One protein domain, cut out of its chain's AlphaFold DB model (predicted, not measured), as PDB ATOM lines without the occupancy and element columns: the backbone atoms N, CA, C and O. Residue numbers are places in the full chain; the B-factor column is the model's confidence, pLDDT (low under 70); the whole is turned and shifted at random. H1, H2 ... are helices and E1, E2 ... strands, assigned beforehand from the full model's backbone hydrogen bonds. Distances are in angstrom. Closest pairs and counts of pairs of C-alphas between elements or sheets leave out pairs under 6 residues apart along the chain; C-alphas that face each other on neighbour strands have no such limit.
ATOM      1  N   ASN A 173     -15.837  38.435 -58.578       94.69
ATOM      2  CA  ASN A 173     -16.755  37.310 -58.713       94.69
ATOM      3  C   ASN A 173     -16.490  36.229 -57.652       94.69
ATOM      4  O   ASN A 173     -15.348  35.804 -57.498       94.69
ATOM      5  N   ASP A 174     -17.557  35.753 -57.003       95.69
ATOM      6  CA  ASP A 174     -17.558  34.600 -56.090       95.69
ATOM      7  C   ASP A 174     -16.507  34.687 -54.964       95.69
ATOM      8  O   ASP A 174     -15.736  33.759 -54.721       95.69
ATOM      9  N   SER A 175     -16.463  35.829 -54.270       97.62
ATOM     10  CA  SER A 175     -15.458  36.112 -53.238       97.62
ATOM     11  C   SER A 175     -16.076  36.306 -51.847       97.62
ATOM     12  O   SER A 175     -17.009  37.101 -51.695       97.62
ATOM     13  N   PRO A 176     -15.547  35.640 -50.802       97.12
ATOM     14  CA  PRO A 176     -16.065  35.758 -49.440       97.12
ATOM     15  C   PRO A 176     -15.648  37.050 -48.713       97.12
ATOM     16  O   PRO A 176     -16.218  37.372 -47.674       97.12
ATOM     17  N   ASP A 177     -14.646  37.780 -49.206       97.75
ATOM     18  CA  ASP A 177     -14.205  39.055 -48.625       97.75
ATOM     19  C   ASP A 177     -13.390  39.832 -49.660       97.75
ATOM     20  O   ASP A 177     -12.322  39.393 -50.092       97.75
ATOM     21  N   PHE A 178     -13.884  40.995 -50.068       98.38
ATOM     22  CA  PHE A 178     -13.144  41.911 -50.927       98.38
ATOM     23  C   PHE A 178     -13.526  43.360 -50.638       98.38
ATOM     24  O   PHE A 178     -14.516  43.656 -49.970       98.38
ATOM     25  N   THR A 179     -12.698  44.287 -51.112       98.25
ATOM     26  CA  THR A 179     -12.917  45.724 -50.942       98.25
ATOM     27  C   THR A 179     -12.846  46.416 -52.291       98.25
ATOM     28  O   THR A 179     -11.915  46.191 -53.061       98.25
ATOM     29  N   ILE A 180     -13.819  47.281 -52.551       97.81
ATOM     30  CA  ILE A 180     -13.811  48.235 -53.651       97.81
ATOM     31  C   ILE A 180     -13.509  49.610 -53.059       97.81
ATOM     32  O   ILE A 180     -14.184  50.057 -52.133       97.81
ATOM     33  N   VAL A 181     -12.510  50.290 -53.616       96.94
ATOM     34  CA  VAL A 181     -12.314  51.728 -53.414       96.94
ATOM     35  C   VAL A 181     -12.754  52.414 -54.699       96.94
ATOM     36  O   VAL A 181     -12.163  52.188 -55.756       96.94
ATOM     37  N   THR A 182     -13.826  53.200 -54.631       95.62
ATOM     38  CA  THR A 182     -14.369  53.874 -55.812       95.62
ATOM     39  C   THR A 182     -13.401  54.957 -56.308       95.62
ATOM     40  O   THR A 182     -12.576  55.457 -55.537       95.62
ATOM     41  N   PRO A 183     -13.517  55.415 -57.568       94.12
ATOM     42  CA  PRO A 183     -12.711  56.529 -58.080       94.12
ATOM     43  C   PRO A 183     -12.846  57.842 -57.287       94.12
ATOM     44  O   PRO A 183     -12.000  58.722 -57.404       94.12
ATOM     45  N   THR A 184     -13.908  57.980 -56.495       93.31
ATOM     46  CA  THR A 184     -14.202  59.114 -55.602       93.31
ATOM     47  C   THR A 184     -13.850  58.836 -54.135       93.31
ATOM     48  O   THR A 184     -14.184  59.624 -53.248       93.31
ATOM     49  N   GLY A 185     -13.169  57.721 -53.862       94.06
ATOM     50  CA  GLY A 185     -12.635  57.373 -52.547       94.06
ATOM     51  C   GLY A 185     -13.638  56.764 -51.567       94.06
ATOM     52  O   GLY A 185     -13.302  56.628 -50.394       94.06
ATOM     53  N   VAL A 186     -14.847  56.388 -52.003       95.12
ATOM     54  CA  VAL A 186     -15.776  55.626 -51.153       95.12
ATOM     55  C   VAL A 186     -15.239  54.205 -50.999       95.12
ATOM     56  O   VAL A 186     -14.854  53.571 -51.980       95.12
ATOM     57  N   VAL A 187     -15.210  53.700 -49.767       96.81
ATOM     58  CA  VAL A 187     -14.745  52.343 -49.468       96.81
ATOM     59  C   VAL A 187     -15.953  51.447 -49.239       96.81
ATOM     60  O   VAL A 187     -16.784  51.726 -48.376       96.81
ATOM     61  N   VAL A 188     -16.040  50.355 -49.990       97.69
ATOM     62  CA  VAL A 188     -17.097  49.348 -49.864       97.69
ATOM     63  C   VAL A 188     -16.445  47.999 -49.619       97.69
ATOM     64  O   VAL A 188     -15.647  47.543 -50.433       97.69
ATOM     65  N   ARG A 189     -16.771  47.353 -48.502       97.88
ATOM     66  CA  ARG A 189     -16.355  45.988 -48.187       97.88
ATOM     67  C   ARG A 189     -17.506  45.028 -48.454       97.88
ATOM     68  O   ARG A 189     -18.634  45.278 -48.033       97.88
ATOM     69  N   LEU A 190     -17.227  43.950 -49.174       98.31
ATOM     70  CA  LEU A 190     -18.246  43.060 -49.713       98.31
ATOM     71  C   LEU A 190     -17.943  41.594 -49.413       98.31
ATOM     72  O   LEU A 190     -16.786  41.172 -49.413       98.31
ATOM     73  N   GLN A 191     -19.010  40.832 -49.190       98.38
ATOM     74  CA  GLN A 191     -19.028  39.373 -49.201       98.38
ATOM     75  C   GLN A 191     -20.067  38.929 -50.229       98.38
ATOM     76  O   GLN A 191     -21.255  39.223 -50.080       98.38
ATOM     77  N   ASP A 192     -19.602  38.228 -51.259       98.31
ATOM     78  CA  ASP A 192     -20.423  37.677 -52.336       98.31
ATOM     79  C   ASP A 192     -19.875  36.313 -52.794       98.31
ATOM     80  O   ASP A 192     -19.572  36.085 -53.965       98.31
ATOM     81  N   LYS A 193     -19.694  35.391 -51.837       97.38
ATOM     82  CA  LYS A 193     -19.446  33.971 -52.121       97.38
ATOM     83  C   LYS A 193     -20.778  33.311 -52.463       97.38
ATOM     84  O   LYS A 193     -21.493  32.855 -51.564       97.38
ATOM     85  N   TRP A 194     -21.151  33.321 -53.735       94.31
ATOM     86  CA  TRP A 194     -22.483  32.916 -54.188       94.31
ATOM     87  C   TRP A 194     -22.511  31.523 -54.822       94.31
ATOM     88  O   TRP A 194     -23.575  30.911 -54.859       94.31
ATOM     89  N   LYS A 195     -21.378  30.996 -55.299       92.00
ATOM     90  CA  LYS A 195     -21.331  29.738 -56.057       92.00
ATOM     91  C   LYS A 195     -20.610  28.640 -55.285       92.00
ATOM     92  O   LYS A 195     -19.503  28.853 -54.811       92.00
ATOM     93  N   TYR A 196     -21.175  27.443 -55.191       90.31
ATOM     94  CA  TYR A 196     -20.481  26.264 -54.661       90.31
ATOM     95  C   TYR A 196     -20.299  25.241 -55.781       90.31
ATOM     96  O   TYR A 196     -21.217  24.481 -56.086       90.31
ATOM     97  N   SER A 197     -19.124  25.282 -56.413       83.56
ATOM     98  CA  SER A 197     -18.814  24.499 -57.613       83.56
ATOM     99  C   SER A 197     -18.584  23.015 -57.324       83.56
ATOM    100  O   SER A 197     -18.868  22.176 -58.159       83.56
ATOM    101  N   GLU A 198     -18.102  22.654 -56.138       82.88
ATOM    102  CA  GLU A 198     -17.907  21.247 -55.772       82.88
ATOM    103  C   GLU A 198     -19.154  20.665 -55.093       82.88
ATOM    104  O   GLU A 198     -19.926  21.377 -54.445       82.88
ATOM    105  N   ARG A 199     -19.347  19.342 -55.209       78.69
ATOM    106  CA  ARG A 199     -20.447  18.648 -54.529       78.69
ATOM    107  C   ARG A 199     -20.277  18.768 -53.014       78.69
ATOM    108  O   ARG A 199     -19.380  18.164 -52.437       78.69
ATOM    109  N   ILE A 200     -21.192  19.489 -52.379       84.12
ATOM    110  CA  ILE A 200     -21.212  19.763 -50.942       84.12
ATOM    111  C   ILE A 200     -22.598  19.435 -50.365       84.12
ATOM    112  O   ILE A 200     -23.617  19.627 -51.021       84.12
ATOM    113  N   GLY A 201     -22.672  18.897 -49.148       86.88
ATOM    114  CA  GLY A 201     -23.966  18.683 -48.497       86.88
ATOM    115  C   GLY A 201     -24.651  20.012 -48.167       86.88
ATOM    116  O   GLY A 201     -23.973  20.990 -47.858       86.88
ATOM    117  N   LEU A 202     -25.990  20.052 -48.161       89.06
ATOM    118  CA  LEU A 202     -26.744  21.265 -47.801       89.06
ATOM    119  C   LEU A 202     -26.301  21.838 -46.443       89.06
ATOM    120  O   LEU A 202     -26.112  23.044 -46.326       89.06
ATOM    121  N   ARG A 203     -26.071  20.970 -45.446       91.62
ATOM    122  CA  ARG A 203     -25.561  21.349 -44.118       91.62
ATOM    123  C   ARG A 203     -24.240  22.110 -44.204       91.62
ATOM    124  O   ARG A 203     -24.132  23.197 -43.647       91.62
ATOM    125  N   ASP A 204     -23.262  21.551 -44.907       92.38
ATOM    126  CA  ASP A 204     -21.921  22.132 -44.995       92.38
ATOM    127  C   ASP A 204     -21.929  23.420 -45.826       92.38
ATOM    128  O   ASP A 204     -21.238  24.382 -45.491       92.38
ATOM    129  N   LEU A 205     -22.764  23.480 -46.870       93.19
ATOM    130  CA  LEU A 205     -22.961  24.684 -47.672       93.19
ATOM    131  C   LEU A 205     -23.566  25.811 -46.831       93.19
ATOM    132  O   LEU A 205     -23.018  26.915 -46.814       93.19
ATOM    133  N   VAL A 206     -24.661  25.545 -46.110       95.06
ATOM    134  CA  VAL A 206     -25.302  26.540 -45.236       95.06
ATOM    135  C   VAL A 206     -24.344  26.982 -44.133       95.06
ATOM    136  O   VAL A 206     -24.232  28.183 -43.891       95.06
ATOM    137  N   ALA A 207     -23.613  26.055 -43.506       96.19
ATOM    138  CA  ALA A 207     -22.625  26.380 -42.481       96.19
ATOM    139  C   ALA A 207     -21.509  27.284 -43.033       96.19
ATOM    140  O   ALA A 207     -21.212  28.325 -42.450       96.19
ATOM    141  N   SER A 208     -20.946  26.937 -44.194       97.00
ATOM    142  CA  SER A 208     -19.925  27.738 -44.880       97.00
ATOM    143  C   SER A 208     -20.443  29.135 -45.231       97.00
ATOM    144  O   SER A 208     -19.804  30.141 -44.919       97.00
ATOM    145  N   LYS A 209     -21.627  29.228 -45.848       98.00
ATOM    146  CA  LYS A 209     -22.202  30.517 -46.250       98.00
ATOM    147  C   LYS A 209     -22.527  31.392 -45.040       98.00
ATOM    148  O   LYS A 209     -22.175  32.570 -45.047       98.00
ATOM    149  N   SER A 210     -23.139  30.820 -44.006       98.25
ATOM    150  CA  SER A 210     -23.469  31.540 -42.771       98.25
ATOM    151  C   SER A 210     -22.208  32.057 -42.084       98.25
ATOM    152  O   SER A 210     -22.168  33.221 -41.704       98.25
ATOM    153  N   ALA A 211     -21.127  31.267 -42.050       98.44
ATOM    154  CA  ALA A 211     -19.847  31.711 -41.502       98.44
ATOM    155  C   ALA A 211     -19.281  32.945 -42.232       98.44
ATOM    156  O   ALA A 211     -18.804  33.876 -41.581       98.44
ATOM    157  N   TYR A 212     -19.372  33.011 -43.567       98.62
ATOM    158  CA  TYR A 212     -18.962  34.209 -44.312       98.62
ATOM    159  C   TYR A 212     -19.834  35.428 -43.987       98.62
ATOM    160  O   TYR A 212     -19.310  36.530 -43.805       98.62
ATOM    161  N   VAL A 213     -21.151  35.232 -43.873       98.56
ATOM    162  CA  VAL A 213     -22.098  36.299 -43.522       98.56
ATOM    163  C   VAL A 213     -21.822  36.832 -42.113       98.56
ATOM    164  O   VAL A 213     -21.675  38.043 -41.931       98.56
ATOM    165  N   GLU A 214     -21.674  35.952 -41.125       97.69
ATOM    166  CA  GLU A 214     -21.353  36.311 -39.741       97.69
ATOM    167  C   GLU A 214     -20.010  37.038 -39.638       97.69
ATOM    168  O   GLU A 214     -19.899  38.073 -38.975       97.69
ATOM    169  N   ALA A 215     -18.992  36.556 -40.351       97.75
ATOM    170  CA  ALA A 215     -17.678  37.179 -40.345       97.75
ATOM    171  C   ALA A 215     -17.714  38.597 -40.951       97.75
ATOM    172  O   ALA A 215     -16.965  39.478 -40.511       97.75
ATOM    173  N   MET A 216     -18.576  38.859 -41.938       97.75
ATOM    174  CA  MET A 216     -18.781  40.209 -42.470       97.75
ATOM    175  C   MET A 216     -19.564  41.103 -41.496       97.75
ATOM    176  O   MET A 216     -19.207  42.270 -41.327       97.75
ATOM    177  N   PHE A 217     -20.544  40.566 -40.762       96.44
ATOM    178  CA  PHE A 217     -21.199  41.302 -39.673       96.44
ATOM    179  C   PHE A 217     -20.228  41.707 -38.569       96.44
ATOM    180  O   PHE A 217     -20.252  42.854 -38.129       96.44
ATOM    181  N   GLN A 218     -19.338  40.809 -38.149       94.38
ATOM    182  CA  GLN A 218     -18.314  41.125 -37.151       94.38
ATOM    183  C   GLN A 218     -17.400  42.265 -37.615       94.38
ATOM    184  O   GLN A 218     -17.097  43.173 -36.837       94.38
ATOM    185  N   ARG A 219     -17.013  42.275 -38.898       94.12
ATOM    186  CA  ARG A 219     -16.240  43.374 -39.497       94.12
ATOM    187  C   ARG A 219     -17.026  44.685 -39.501       94.12
ATOM    188  O   ARG A 219     -16.466  45.710 -39.117       94.12
ATOM    189  N   ALA A 220     -18.301  44.650 -39.889       93.75
ATOM    190  CA  ALA A 220     -19.166  45.827 -39.911       93.75
ATOM    191  C   ALA A 220     -19.317  46.437 -38.506       93.75
ATOM    192  O   ALA A 220     -19.089  47.631 -38.320       93.75
ATOM    193  N   MET A 221     -19.577  45.603 -37.494       90.75
ATOM    194  CA  MET A 221     -19.690  46.028 -36.093       90.75
ATOM    195  C   MET A 221     -18.372  46.555 -35.511       90.75
ATOM    196  O   MET A 221     -18.388  47.448 -34.668       90.75
ATOM    197  N   SER A 222     -17.233  46.030 -35.969       88.62
ATOM    198  CA  SER A 222     -15.904  46.471 -35.520       88.62
ATOM    199  C   SER A 222     -15.428  47.751 -36.214       88.62
ATOM    200  O   SER A 222     -14.472  48.384 -35.759       88.62
ATOM    201  N   SER A 223     -16.067  48.144 -37.320       84.56
ATOM    202  CA  SER A 223     -15.734  49.374 -38.033       84.56
ATOM    203  C   SER A 223     -16.208  50.589 -37.231       84.56
ATOM    204  O   SER A 223     -17.398  50.785 -36.982       84.56
ATOM    205  N   ARG A 224     -15.261  51.409 -36.762       63.31
ATOM    206  CA  ARG A 224     -15.591  52.653 -36.061       63.31
ATOM    207  C   ARG A 224     -16.070  53.686 -37.085       63.31
ATOM    208  O   ARG A 224     -15.363  53.893 -38.071       63.31
ATOM    209  N   PRO A 225     -17.198  54.379 -36.853       55.69
ATOM    210  CA  PRO A 225     -17.470  55.622 -37.560       55.69
ATOM    211  C   PRO A 225     -16.320  56.589 -37.262       55.69
ATOM    212  O   PRO A 225     -15.936  56.722 -36.096       55.69
ATOM    213  N   SER A 226     -15.759  57.255 -38.272       48.19
ATOM    214  CA  SER A 226     -14.877  58.388 -38.004       48.19
ATOM    215  C   SER A 226     -15.662  59.415 -37.188       48.19
ATOM    216  O   SER A 226     -16.734  59.873 -37.580       48.19
ATOM    217  N   GLY A 266     -13.426  58.020 -43.782       55.81
ATOM    218  CA  GLY A 266     -13.669  57.020 -42.738       55.81
ATOM    219  C   GLY A 266     -15.015  56.297 -42.762       55.81
ATOM    220  O   GLY A 266     -15.218  55.425 -41.922       55.81
ATOM    221  N   GLU A 267     -15.916  56.585 -43.703       75.50
ATOM    222  CA  GLU A 267     -17.184  55.848 -43.812       75.50
ATOM    223  C   GLU A 267     -17.048  54.657 -44.771       75.50
ATOM    224  O   GLU A 267     -16.884  54.819 -45.980       75.50
ATOM    225  N   VAL A 268     -17.095  53.444 -44.212       92.38
ATOM    226  CA  VAL A 268     -17.035  52.182 -44.962       92.38
ATOM    227  C   VAL A 268     -18.446  51.633 -45.147       92.38
ATOM    228  O   VAL A 268     -19.185  51.452 -44.178       92.38
ATOM    229  N   TRP A 269     -18.816  51.333 -46.390       96.62
ATOM    230  CA  TRP A 269     -20.029  50.584 -46.709       96.62
ATOM    231  C   TRP A 269     -19.770  49.088 -46.563       96.62
ATOM    232  O   TRP A 269     -18.705  48.601 -46.933       96.62
ATOM    233  N   PHE A 270     -20.765  48.352 -46.080       97.88
ATOM    234  CA  PHE A 270     -20.727  46.895 -46.001       97.88
ATOM    235  C   PHE A 270     -21.869  46.320 -46.833       97.88
ATOM    236  O   PHE A 270     -23.004  46.777 -46.697       97.88
ATOM    237  N   VAL A 271     -21.573  45.338 -47.683       98.62
ATOM    238  CA  VAL A 271     -22.569  44.587 -48.462       98.62
ATOM    239  C   VAL A 271     -22.344  43.100 -48.236       98.62
ATOM    240  O   VAL A 271     -21.249  42.592 -48.467       98.62
ATOM    241  N   ASN A 272     -23.364  42.401 -47.758       98.56
ATOM    242  CA  ASN A 272     -23.226  41.044 -47.254       98.56
ATOM    243  C   ASN A 272     -24.341  40.152 -47.804       98.56
ATOM    244  O   ASN A 272     -25.427  40.093 -47.232       98.56
ATOM    245  N   PHE A 273     -24.095  39.496 -48.939       98.69
ATOM    246  CA  PHE A 273     -25.094  38.637 -49.573       98.69
ATOM    247  C   PHE A 273     -25.288  37.353 -48.769       98.69
ATOM    248  O   PHE A 273     -24.338  36.595 -48.575       98.69
ATOM    249  N   CYS A 274     -26.523  37.073 -48.356       98.19
ATOM    250  CA  CYS A 274     -26.915  35.793 -47.765       98.19
ATOM    251  C   CYS A 274     -27.182  34.722 -48.834       98.19
ATOM    252  O   CYS A 274     -27.080  33.532 -48.544       98.19
ATOM    253  N   SER A 275     -27.493  35.134 -50.067       96.62
ATOM    254  CA  SER A 275     -27.789  34.234 -51.184       96.62
ATOM    255  C   SER A 275     -26.571  33.418 -51.620       96.62
ATOM    256  O   SER A 275     -25.424  33.880 -51.585       96.62
ATOM    257  N   ALA A 276     -26.828  32.175 -52.015       94.88
ATOM    258  CA  ALA A 276     -25.868  31.288 -52.652       94.88
ATOM    259  C   ALA A 276     -26.600  30.131 -53.345       94.88
ATOM    260  O   ALA A 276     -27.771  29.857 -53.081       94.88
ATOM    261  N   VAL A 277     -25.887  29.430 -54.218       90.38
ATOM    262  CA  VAL A 277     -26.385  28.282 -54.967       90.38
ATOM    263  C   VAL A 277     -25.279  27.233 -55.099       90.38
ATOM    264  O   VAL A 277     -24.093  27.566 -55.174       90.38
ATOM    265  N   GLY A 278     -25.655  25.953 -55.119       84.94
ATOM    266  CA  GLY A 278     -24.771  24.907 -55.642       84.94
ATOM    267  C   GLY A 278     -24.595  25.040 -57.158       84.94
ATOM    268  O   GLY A 278     -25.273  25.843 -57.790       84.94
ATOM    269  N   GLU A 279     -23.722  24.252 -57.777       72.75
ATOM    270  CA  GLU A 279     -23.591  24.211 -59.240       72.75
ATOM    271  C   GLU A 279     -24.376  23.033 -59.855       72.75
ATOM    272  O   GLU A 279     -23.810  21.968 -60.108       72.75
ATOM    273  N   PRO A 280     -25.694  23.186 -60.117       59.66
ATOM    274  CA  PRO A 280     -26.535  22.092 -60.600       59.66
ATOM    275  C   PRO A 280     -26.186  21.641 -62.023       59.66
ATOM    276  O   PRO A 280     -26.399  20.480 -62.360       59.66
ATOM    277  N   MET A 281     -25.665  22.551 -62.853       57.81
ATOM    278  CA  MET A 281     -25.458  22.320 -64.288       57.81
ATOM    279  C   MET A 281     -24.242  21.439 -64.602       57.81
ATOM    280  O   MET A 281     -24.295  20.685 -65.569       57.81
ATOM    281  N   GLU A 282     -23.167  21.511 -63.811       57.78
ATOM    282  CA  GLU A 282     -21.943  20.726 -64.054       57.78
ATOM    283  C   GLU A 282     -21.855  19.478 -63.162       57.78
ATOM    284  O   GLU A 282     -21.306  18.458 -63.581       57.78
ATOM    285  N   HIS A 283     -22.439  19.517 -61.957       56.31
ATOM    286  CA  HIS A 283     -22.236  18.476 -60.941       56.31
ATOM    287  C   HIS A 283     -23.531  17.825 -60.412       56.31
ATOM    288  O   HIS A 283     -23.468  16.990 -59.505       56.31
ATOM    289  N   GLY A 284     -24.691  18.142 -61.006       54.34
ATOM    290  CA  GLY A 284     -26.017  17.709 -60.539       54.34
ATOM    291  C   GLY A 284     -26.512  18.549 -59.356       54.34
ATOM    292  O   GLY A 284     -25.720  19.213 -58.700       54.34
ATOM    293  N   GLU A 285     -27.823  18.590 -59.089       55.91
ATOM    294  CA  GLU A 285     -28.404  19.467 -58.054       55.91
ATOM    295  C   GLU A 285     -27.794  19.234 -56.658       55.91
ATOM    296  O   GLU A 285     -28.140  18.285 -55.956       55.91
ATOM    297  N   VAL A 286     -26.887  20.127 -56.250       60.03
ATOM    298  CA  VAL A 286     -26.224  20.093 -54.937       60.03
ATOM    299  C   VAL A 286     -27.053  20.836 -53.878       60.03
ATOM    300  O   VAL A 286     -27.267  20.314 -52.787       60.03
ATOM    301  N   ALA A 287     -27.567  22.030 -54.209       77.19
ATOM    302  CA  ALA A 287     -28.561  22.772 -53.427       77.19
ATOM    303  C   ALA A 287     -29.132  23.945 -54.245       77.19
ATOM    304  O   ALA A 287     -28.381  24.812 -54.699       77.19
ATOM    305  N   GLN A 288     -30.455  23.996 -54.429       86.44
ATOM    306  CA  GLN A 288     -31.130  25.138 -55.063       86.44
ATOM    307  C   GLN A 288     -31.086  26.373 -54.148       86.44
ATOM    308  O   GLN A 288     -31.084  26.225 -52.925       86.44
ATOM    309  N   ALA A 289     -31.153  27.584 -54.718       90.56
ATOM    310  CA  ALA A 289     -31.146  28.845 -53.961       90.56
ATOM    311  C   ALA A 289     -32.177  28.850 -52.816       90.56
ATOM    312  O   ALA A 289     -31.873  29.217 -51.682       90.56
ATOM    313  N   ARG A 290     -33.381  28.317 -53.073       92.88
ATOM    314  CA  ARG A 290     -34.421  28.173 -52.047       92.88
ATOM    315  C   ARG A 290     -33.990  27.281 -50.882       92.88
ATOM    316  O   ARG A 290     -34.291  27.611 -49.741       92.88
ATOM    317  N   TRP A 291     -33.336  26.149 -51.141       92.38
ATOM    318  CA  TRP A 291     -32.884  25.251 -50.071       92.38
ATOM    319  C   TRP A 291     -31.777  25.892 -49.248       92.38
ATOM    320  O   TRP A 291     -31.796  25.781 -48.029       92.38
ATOM    321  N   VAL A 292     -30.860  26.613 -49.896       94.50
ATOM    322  CA  VAL A 292     -29.797  27.343 -49.199       94.50
ATOM    323  C   VAL A 292     -30.379  28.440 -48.309       94.50
ATOM    324  O   VAL A 292     -29.981  28.559 -47.155       94.50
ATOM    325  N   ALA A 293     -31.341  29.220 -48.802       96.19
ATOM    326  CA  ALA A 293     -31.921  30.328 -48.049       96.19
ATOM    327  C   ALA A 293     -32.857  29.867 -46.922       96.19
ATOM    328  O   ALA A 293     -32.740  30.323 -45.786       96.19
ATOM    329  N   VAL A 294     -33.776  28.949 -47.232       95.75
ATOM    330  CA  VAL A 294     -34.906  28.581 -46.362       95.75
ATOM    331  C   VAL A 294     -34.634  27.317 -45.552       95.75
ATOM    332  O   VAL A 294     -35.119  27.189 -44.433       95.75
ATOM    333  N   GLY A 295     -33.874  26.385 -46.120       94.19
ATOM    334  CA  GLY A 295     -33.701  25.032 -45.613       94.19
ATOM    335  C   GLY A 295     -34.345  23.975 -46.511       94.19
ATOM    336  O   GLY A 295     -35.124  24.268 -47.431       94.19
ATOM    337  N   GLY A 296     -33.994  22.722 -46.248       91.75
ATOM    338  CA  GLY A 296     -34.442  21.560 -47.007       91.75
ATOM    339  C   GLY A 296     -34.016  20.243 -46.365       91.75
ATOM    340  O   GLY A 296     -33.185  20.212 -45.459       91.75
ATOM    341  N   TYR A 297     -34.589  19.139 -46.841       87.88
ATOM    342  CA  TYR A 297     -34.212  17.805 -46.378       87.88
ATOM    343  C   TYR A 297     -32.894  17.359 -47.015       87.88
ATOM    344  O   TYR A 297     -32.707  17.448 -48.228       87.88
ATOM    345  N   SER A 298     -31.984  16.854 -46.188       82.12
ATOM    346  CA  SER A 298     -30.772  16.171 -46.632       82.12
ATOM    347  C   SER A 298     -31.096  14.813 -47.268       82.12
ATOM    348  O   SER A 298     -32.172  14.248 -47.067       82.12
ATOM    349  N   ASN A 299     -30.115  14.223 -47.958       76.38
ATOM    350  CA  ASN A 299     -30.233  12.863 -48.503       76.38
ATOM    351  C   ASN A 299     -30.502  11.795 -47.425       76.38
ATOM    352  O   ASN A 299     -31.000  10.721 -47.745       76.38
ATOM    353  N   ALA A 300     -30.174  12.081 -46.160       79.44
ATOM    354  CA  ALA A 300     -30.437  11.208 -45.018       79.44
ATOM    355  C   ALA A 300     -31.839  11.412 -44.404       79.44
ATOM    356  O   ALA A 300     -32.156  10.790 -43.394       79.44
ATOM    357  N   GLY A 301     -32.678  12.283 -44.980       84.00
ATOM    358  CA  GLY A 301     -34.034  12.569 -44.498       84.00
ATOM    359  C   GLY A 301     -34.104  13.552 -43.325       84.00
ATOM    360  O   GLY A 301     -35.187  13.824 -42.817       84.00
ATOM    361  N   GLU A 302     -32.974  14.113 -42.898       90.12
ATOM    362  CA  GLU A 302     -32.924  15.136 -41.851       90.12
ATOM    363  C   GLU A 302     -33.188  16.528 -42.435       90.12
ATOM    364  O   GLU A 302     -32.601  16.879 -43.463       90.12
ATOM    365  N   TRP A 303     -34.030  17.326 -41.775       93.50
ATOM    366  CA  TRP A 303     -34.231  18.733 -42.117       93.50
ATOM    367  C   TRP A 303     -33.010  19.570 -41.730       93.50
ATOM    368  O   TRP A 303     -32.547  19.513 -40.593       93.50
ATOM    369  N   ILE A 304     -32.516  20.365 -42.674       93.81
ATOM    370  CA  ILE A 304     -31.422  21.310 -42.474       93.81
ATOM    371  C   ILE A 304     -31.975  22.717 -42.660       93.81
ATOM    372  O   ILE A 304     -32.496  23.042 -43.729       93.81
ATOM    373  N   ASP A 305     -31.836  23.548 -41.631       96.06
ATOM    374  CA  ASP A 305     -32.201  24.959 -41.697       96.06
ATOM    375  C   ASP A 305     -31.315  25.726 -42.680       96.06
ATOM    376  O   ASP A 305     -30.139  25.414 -42.861       96.06
ATOM    377  N   GLY A 306     -31.897  26.726 -43.340       96.56
ATOM    378  CA  GLY A 306     -31.189  27.564 -44.302       96.56
ATOM    379  C   GLY A 306     -30.405  28.710 -43.663       96.56
ATOM    380  O   GLY A 306     -30.419  28.934 -42.448       96.56
ATOM    381  N   VAL A 307     -29.754  29.495 -44.520       97.75
ATOM    382  CA  VAL A 307     -28.996  30.691 -44.136       97.75
ATOM    383  C   VAL A 307     -29.903  31.721 -43.454       97.75
ATOM    384  O   VAL A 307     -29.496  32.290 -42.449       97.75
ATOM    385  N   ASN A 308     -31.146  31.930 -43.910       97.94
ATOM    386  CA  ASN A 308     -32.040  32.919 -43.290       97.94
ATOM    387  C   ASN A 308     -32.316  32.579 -41.812       97.94
ATOM    388  O   ASN A 308     -32.246  33.452 -40.947       97.94
ATOM    389  N   VAL A 309     -32.561  31.301 -41.508       96.88
ATOM    390  CA  VAL A 309     -32.769  30.824 -40.130       96.88
ATOM    391  C   VAL A 309     -31.483  30.947 -39.318       96.88
ATOM    392  O   VAL A 309     -31.503  31.514 -38.227       96.88
ATOM    393  N   SER A 310     -30.360  30.489 -39.880       96.50
ATOM    394  CA  SER A 310     -29.045  30.528 -39.226       96.50
ATOM    395  C   SER A 310     -28.654  31.953 -38.821       96.50
ATOM    396  O   SER A 310     -28.206  32.192 -37.698       96.50
ATOM    397  N   ILE A 311     -28.897  32.926 -39.703       96.31
ATOM    398  CA  ILE A 311     -28.623  34.336 -39.428       96.31
ATOM    399  C   ILE A 311     -29.617  34.933 -38.431       96.31
ATOM    400  O   ILE A 311     -29.203  35.688 -37.550       96.31
ATOM    401  N   GLY A 312     -30.902  34.579 -38.505       95.00
ATOM    402  CA  GLY A 312     -31.877  34.974 -37.485       95.00
ATOM    403  C   GLY A 312     -31.477  34.482 -36.089       95.00
ATOM    404  O   GLY A 312     -31.514  35.240 -35.122       95.00
ATOM    405  N   ASP A 313     -31.011  33.237 -35.974       94.50
ATOM    406  CA  ASP A 313     -30.502  32.680 -34.718       94.50
ATOM    407  C   ASP A 313     -29.231  33.373 -34.237       94.50
ATOM    408  O   ASP A 313     -29.084  33.633 -33.038       94.50
ATOM    409  N   TYR A 314     -28.314  33.692 -35.152       93.50
ATOM    410  CA  TYR A 314     -27.129  34.481 -34.836       93.50
ATOM    411  C   TYR A 314     -27.521  35.838 -34.235       93.50
ATOM    412  O   TYR A 314     -27.046  36.192 -33.156       93.50
ATOM    413  N   LEU A 315     -28.429  36.581 -34.873       92.06
ATOM    414  CA  LEU A 315     -28.858  37.902 -34.403       92.06
ATOM    415  C   LEU A 315     -29.563  37.838 -33.040       92.06
ATOM    416  O   LEU A 315     -29.245  38.657 -32.167       92.06
ATOM    417  N   ARG A 316     -30.421  36.833 -32.815       89.81
ATOM    418  CA  ARG A 316     -31.041  36.552 -31.507       89.81
ATOM    419  C   ARG A 316     -30.003  36.285 -30.420       89.81
ATOM    420  O   ARG A 316     -30.043  36.916 -29.364       89.81
ATOM    421  N   LYS A 317     -29.030  35.403 -30.683       89.25
ATOM    422  CA  LYS A 317     -27.942  35.087 -29.735       89.25
ATOM    423  C   LYS A 317     -27.103  36.317 -29.405       89.25
ATOM    424  O   LYS A 317     -26.780  36.541 -28.244       89.25
ATOM    425  N   GLN A 318     -26.800  37.144 -30.403       80.62
ATOM    426  CA  GLN A 318     -26.073  38.398 -30.203       80.62
ATOM    427  C   GLN A 318     -26.907  39.456 -29.452       80.62
ATOM    428  O   GLN A 318     -26.340  40.343 -28.827       80.62
ATOM    429  N   GLY A 319     -28.243  39.407 -29.531       70.12
ATOM    430  CA  GLY A 319     -29.155  40.329 -28.840       70.12
ATOM    431  C   GLY A 319     -29.435  39.983 -27.370       70.12
ATOM    432  O   GLY A 319     -29.790  40.868 -26.596       70.12
ATOM    433  N   ALA A 320     -29.220  38.729 -26.955       56.81
ATOM    434  CA  ALA A 320     -29.511  38.236 -25.603       56.81
ATOM    435  C   ALA A 320     -28.662  38.876 -24.474       56.81
ATOM    436  O   ALA A 320     -28.948  38.653 -23.299       56.81
ATOM    437  N   GLY A 321     -27.642  39.679 -24.808       50.41
ATOM    438  CA  GLY A 321     -26.780  40.405 -23.860       50.41
ATOM    439  C   GLY A 321     -27.062  41.911 -23.723       50.41
ATOM    440  O   GLY A 321     -26.311  42.594 -23.033       50.41
ATOM    441  N   GLY A 322     -28.109  42.432 -24.377       53.41
ATOM    442  CA  GLY A 322     -28.456  43.859 -24.409       53.41
ATOM    443  C   GLY A 322     -28.470  44.414 -25.836       53.41
ATOM    444  O   GLY A 322     -27.462  44.381 -26.543       53.41
ATOM    445  N   ALA A 323     -29.624  44.923 -26.272       54.66
ATOM    446  CA  ALA A 323     -29.839  45.459 -27.614       54.66
ATOM    447  C   ALA A 323     -29.245  46.872 -27.740       54.66
ATOM    448  O   ALA A 323     -29.892  47.871 -27.440       54.66
ATOM    449  N   GLY A 324     -27.978  46.952 -28.142       65.31
ATOM    450  CA  GLY A 324     -27.391  48.192 -28.645       65.31
ATOM    451  C   GLY A 324     -27.561  48.310 -30.161       65.31
ATOM    452  O   GLY A 324     -27.577  47.299 -30.870       65.31
ATOM    453  N   LYS A 325     -27.602  49.550 -30.663       79.44
ATOM    454  CA  LYS A 325     -27.546  49.858 -32.101       79.44
ATOM    455  C   LYS A 325     -26.350  49.171 -32.759       79.44
ATOM    456  O   LYS A 325     -25.204  49.390 -32.365       79.44
ATOM    457  N   ARG A 326     -26.601  48.397 -33.812       85.69
ATOM    458  CA  ARG A 326     -25.603  47.672 -34.609       85.69
ATOM    459  C   ARG A 326     -25.720  48.070 -36.077       85.69
ATOM    460  O   ARG A 326     -26.799  48.132 -36.649       85.69
ATOM    461  N   ARG A 327     -24.582  48.356 -36.709       88.00
ATOM    462  CA  ARG A 327     -24.507  48.708 -38.135       88.00
ATOM    463  C   ARG A 327     -23.972  47.501 -38.894       88.00
ATOM    464  O   ARG A 327     -22.770  47.270 -38.887       88.00
ATOM    465  N   LEU A 328     -24.861  46.738 -39.519       94.88
ATOM    466  CA  LEU A 328     -24.511  45.509 -40.237       94.88
ATOM    467  C   LEU A 328     -24.321  45.718 -41.746       94.88
ATOM    468  O   LEU A 328     -23.826  44.827 -42.430       94.88
ATOM    469  N   GLY A 329     -24.672  46.903 -42.255       96.50
ATOM    470  CA  GLY A 329     -24.605  47.222 -43.678       96.50
ATOM    471  C   GLY A 329     -25.824  46.733 -44.453       96.50
ATOM    472  O   GLY A 329     -26.913  46.575 -43.907       96.50
ATOM    473  N   ILE A 330     -25.642  46.536 -45.751       98.69
ATOM    474  CA  ILE A 330     -26.664  46.041 -46.668       98.69
ATOM    475  C   ILE A 330     -26.651  44.513 -46.631       98.69
ATOM    476  O   ILE A 330     -25.589  43.908 -46.781       98.69
ATOM    477  N   VAL A 331     -27.823  43.895 -46.474       98.75
ATOM    478  CA  VAL A 331     -27.964  42.437 -46.330       98.75
ATOM    479  C   VAL A 331     -28.960  41.891 -47.357       98.75
ATOM    480  O   VAL A 331     -30.150  41.782 -47.055       98.75
ATOM    481  N   PRO A 332     -28.519  41.597 -48.594       98.62
ATOM    482  CA  PRO A 332     -29.375  41.015 -49.618       98.62
ATOM    483  C   PRO A 332     -29.633  39.525 -49.372       98.62
ATOM    484  O   PRO A 332     -28.696  38.761 -49.130       98.62
ATOM    485  N   MET A 333     -30.896  39.105 -49.464       97.94
ATOM    486  CA  MET A 333     -31.343  37.733 -49.191       97.94
ATOM    487  C   MET A 333     -32.171  37.157 -50.347       97.94
ATOM    488  O   MET A 333     -32.802  37.895 -51.108       97.94
ATOM    489  N   ASP A 334     -32.216  35.829 -50.431       97.81
ATOM    490  CA  ASP A 334     -33.233  35.111 -51.203       97.81
ATOM    491  C   ASP A 334     -34.405  34.763 -50.278       97.81
ATOM    492  O   ASP A 334     -34.195  34.411 -49.114       97.81
ATOM    493  N   TYR A 335     -35.632  34.844 -50.796       97.38
ATOM    494  CA  TYR A 335     -36.866  34.503 -50.075       97.38
ATOM    495  C   TYR A 335     -36.951  35.117 -48.662       97.38
ATOM    496  O   TYR A 335     -37.027  34.377 -47.675       97.38
ATOM    497  N   PRO A 336     -36.915  36.455 -48.528       96.88
ATOM    498  CA  PRO A 336     -36.872  37.134 -47.232       96.88
ATOM    499  C   PRO A 336     -38.094  36.835 -46.347       96.88
ATOM    500  O   PRO A 336     -38.020  36.985 -45.133       96.88
ATOM    501  N   GLU A 337     -39.206  36.391 -46.936       95.94
ATOM    502  CA  GLU A 337     -40.429  35.986 -46.241       95.94
ATOM    503  C   GLU A 337     -40.416  34.544 -45.717       95.94
ATOM    504  O   GLU A 337     -41.375  34.116 -45.074       95.94
ATOM    505  N   LEU A 338     -39.371  33.772 -46.035       96.06
ATOM    506  CA  LEU A 338     -39.270  32.354 -45.708       96.06
ATOM    507  C   LEU A 338     -38.082  32.036 -44.786       96.06
ATOM    508  O   LEU A 338     -37.043  32.698 -44.876       96.06
ATOM    509  N   PRO A 339     -38.195  30.971 -43.962       92.69
ATOM    510  CA  PRO A 339     -39.375  30.101 -43.782       92.69
ATOM    511  C   PRO A 339     -40.568  30.813 -43.121       92.69
ATOM    512  O   PRO A 339     -40.466  31.962 -42.710       92.69
ATOM    513  N   GLN A 340     -41.730  30.156 -43.047       86.56
ATOM    514  CA  GLN A 340     -42.904  30.748 -42.399       86.56
ATOM    515  C   GLN A 340     -42.577  31.145 -40.950       86.56
ATOM    516  O   GLN A 340     -42.020  30.348 -40.202       86.56
ATOM    517  N   GLY A 341     -42.937  32.372 -40.565       80.81
ATOM    518  CA  GLY A 341     -42.590  32.931 -39.255       80.81
ATOM    519  C   GLY A 341     -41.169  33.498 -39.170       80.81
ATOM    520  O   GLY A 341     -40.766  33.908 -38.086       80.81
ATOM    521  N   ASN A 342     -40.424  33.542 -40.281       84.19
ATOM    522  CA  ASN A 342     -39.128  34.210 -40.337       84.19
ATOM    523  C   ASN A 342     -39.278  35.707 -40.033       84.19
ATOM    524  O   ASN A 342     -40.024  36.426 -40.694       84.19
ATOM    525  N   ASP A 343     -38.529  36.162 -39.036       91.25
ATOM    526  CA  ASP A 343     -38.470  37.531 -38.537       91.25
ATOM    527  C   ASP A 343     -37.149  38.229 -38.907       91.25
ATOM    528  O   ASP A 343     -36.900  39.344 -38.456       91.25
ATOM    529  N   LEU A 344     -36.297  37.611 -39.740       95.69
ATOM    530  CA  LEU A 344     -34.962  38.121 -40.074       95.69
ATOM    531  C   LEU A 344     -34.983  39.562 -40.605       95.69
ATOM    532  O   LEU A 344     -34.141  40.365 -40.205       95.69
ATOM    533  N   VAL A 345     -35.932  39.917 -41.477       97.06
ATOM    534  CA  VAL A 345     -36.041  41.296 -41.988       97.06
ATOM    535  C   VAL A 345     -36.295  42.279 -40.845       97.06
ATOM    536  O   VAL A 345     -35.592  43.285 -40.743       97.06
ATOM    537  N   SER A 346     -37.230  41.962 -39.946       95.69
ATOM    538  CA  SER A 346     -37.520  42.777 -38.762       95.69
ATOM    539  C   SER A 346     -36.308  42.871 -37.838       95.69
ATOM    540  O   SER A 346     -35.910  43.976 -37.485       95.69
ATOM    541  N   GLN A 347     -35.642  41.751 -37.541       94.75
ATOM    542  CA  GLN A 347     -34.426  41.737 -36.722       94.75
ATOM    543  C   GLN A 347     -33.318  42.624 -37.311       94.75
ATOM    544  O   GLN A 347     -32.645  43.357 -36.584       94.75
ATOM    545  N   LEU A 348     -33.122  42.587 -38.635       96.00
ATOM    546  CA  LEU A 348     -32.162  43.446 -39.331       96.00
ATOM    547  C   LEU A 348     -32.539  44.928 -39.205       96.00
ATOM    548  O   LEU A 348     -31.659  45.754 -38.952       96.00
ATOM    549  N   ILE A 349     -33.821  45.275 -39.341       95.69
ATOM    550  CA  ILE A 349     -34.313  46.651 -39.162       95.69
ATOM    551  C   ILE A 349     -34.087  47.118 -37.722       95.69
ATOM    552  O   ILE A 349     -33.526  48.199 -37.521       95.69
ATOM    553  N   GLU A 350     -34.449  46.291 -36.740       93.69
ATOM    554  CA  GLU A 350     -34.314  46.556 -35.305       93.69
ATOM    555  C   GLU A 350     -32.871  46.837 -34.892       93.69
ATOM    556  O   GLU A 350     -32.645  47.630 -33.985       93.69
ATOM    557  N   THR A 351     -31.871  46.297 -35.603       92.50
ATOM    558  CA  THR A 351     -30.466  46.630 -35.316       92.50
ATOM    559  C   THR A 351     -30.137  48.121 -35.446       92.50
ATOM    560  O   THR A 351     -29.126  48.568 -34.907       92.50
ATOM    561  N   ASN A 352     -30.962  48.918 -36.127       92.00
ATOM    562  CA  ASN A 352     -30.755  50.361 -36.233       92.00
ATOM    563  C   ASN A 352     -31.154  51.153 -34.972       92.00
ATOM    564  O   ASN A 352     -30.773  52.329 -34.873       92.00
ATOM    565  N   PHE A 353     -31.897  50.549 -34.038       87.00
ATOM    566  CA  PHE A 353     -32.518  51.222 -32.890       87.00
ATOM    567  C   PHE A 353     -31.904  50.794 -31.558       87.00
ATOM    568  O   PHE A 353     -31.756  51.705 -30.710       87.00
TER     569      PHE A 353
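This is residues 173 to 226 and 266 to 353 of the 353 residues of a protein of Togninia minima (strain UCR-PA7) (UniProt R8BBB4). A small three-stranded sheet, E1 E2 E3, is covered on one face by the long helix H1, which runs along the strands and past the sheet to the little hairpin E4 E5 and to H3. E6 runs beside E3, while H4 packs on H1 and the short H5 packs on H4. The printed part has 142 residues, with five named helices and six named strands in the order E1 E2 H1 E3 H2 H3 E4 E5 H4 E6 H5. The three-stranded sheet is mixed, E4 E5 is antiparallel, and the class is mixed, helices and strands. The whole is compact, with a radius of gyration of the C-alphas of 15.8 A, and only just flat, spanning 49 by 37 by 21 A.

Find C-alpha 175 at (-15.458, 36.112, -53.238), where E1 begins; it runs 15.9 A to residue 181. E2 follows at residues 187 to 192, 16.0 A long. H1, residues 202 to 222, starts at (-26.744, 21.265, -47.801) and covers 30.1 A. After the cut come E3 at 268 to 272, H2 at 280 to 283, H3 at 289 to 294, E4 at 295 to 297 and E5 at 303 to 305. H4, residues 307 to 319, is 18.1 A long. E6 takes residues 329 to 333, and H5, residues 344 to 350, ends at (-34.314, 46.556, -35.305).

Start at the hairpin E1 and E2, antiparallel at 161 degrees, where N 180 and O 188 are 2.8 A apart. E2 and E3 are parallel at 10 degrees, with N 189 and O 269 at 2.8 A, within hydrogen-bond range. H1 is on this sheet at a height of 9.0 A, over E2 and E3, at 5 degrees to E2 on the local plane; these are two layers, a helix on one face of a sheet. E6 pairs with no named strand, yet its closest C-alpha to E3, that of Gly 329, is 4.5 A from that of Phe 270. In the hairpin E4 and E5, N 296 and O 304 are 2.9 A apart. The hub is H4, which touches H1, H3 and H5. It touches H1 at a steep tilt of 40 degrees, the same way, the closest C-alphas being those of Val 206 and Val 307, 5.7 A. It touches H5 at a shallow tilt of 32 degrees, only just short of steep, with the C-alphas of Gly 312 and Leu 344 closest at 5.1 A. H2 touches no helix. In H1, H3, H4 and H5 every O i to N i+4 pair is within hydrogen-bond range; H2 is too short for one.

The C-alphas of Thr 184 and Gly 301 are the farthest apart, 51.8 A. Residues 227 to 265 are not printed, and C-alphas 226 and 266 stand 5.1 A apart across the cut. Of the links printed whole, none is long. Look for pLDDT under 70 at residues 224 to 226, 266, 280 to 286 and 320 to 324.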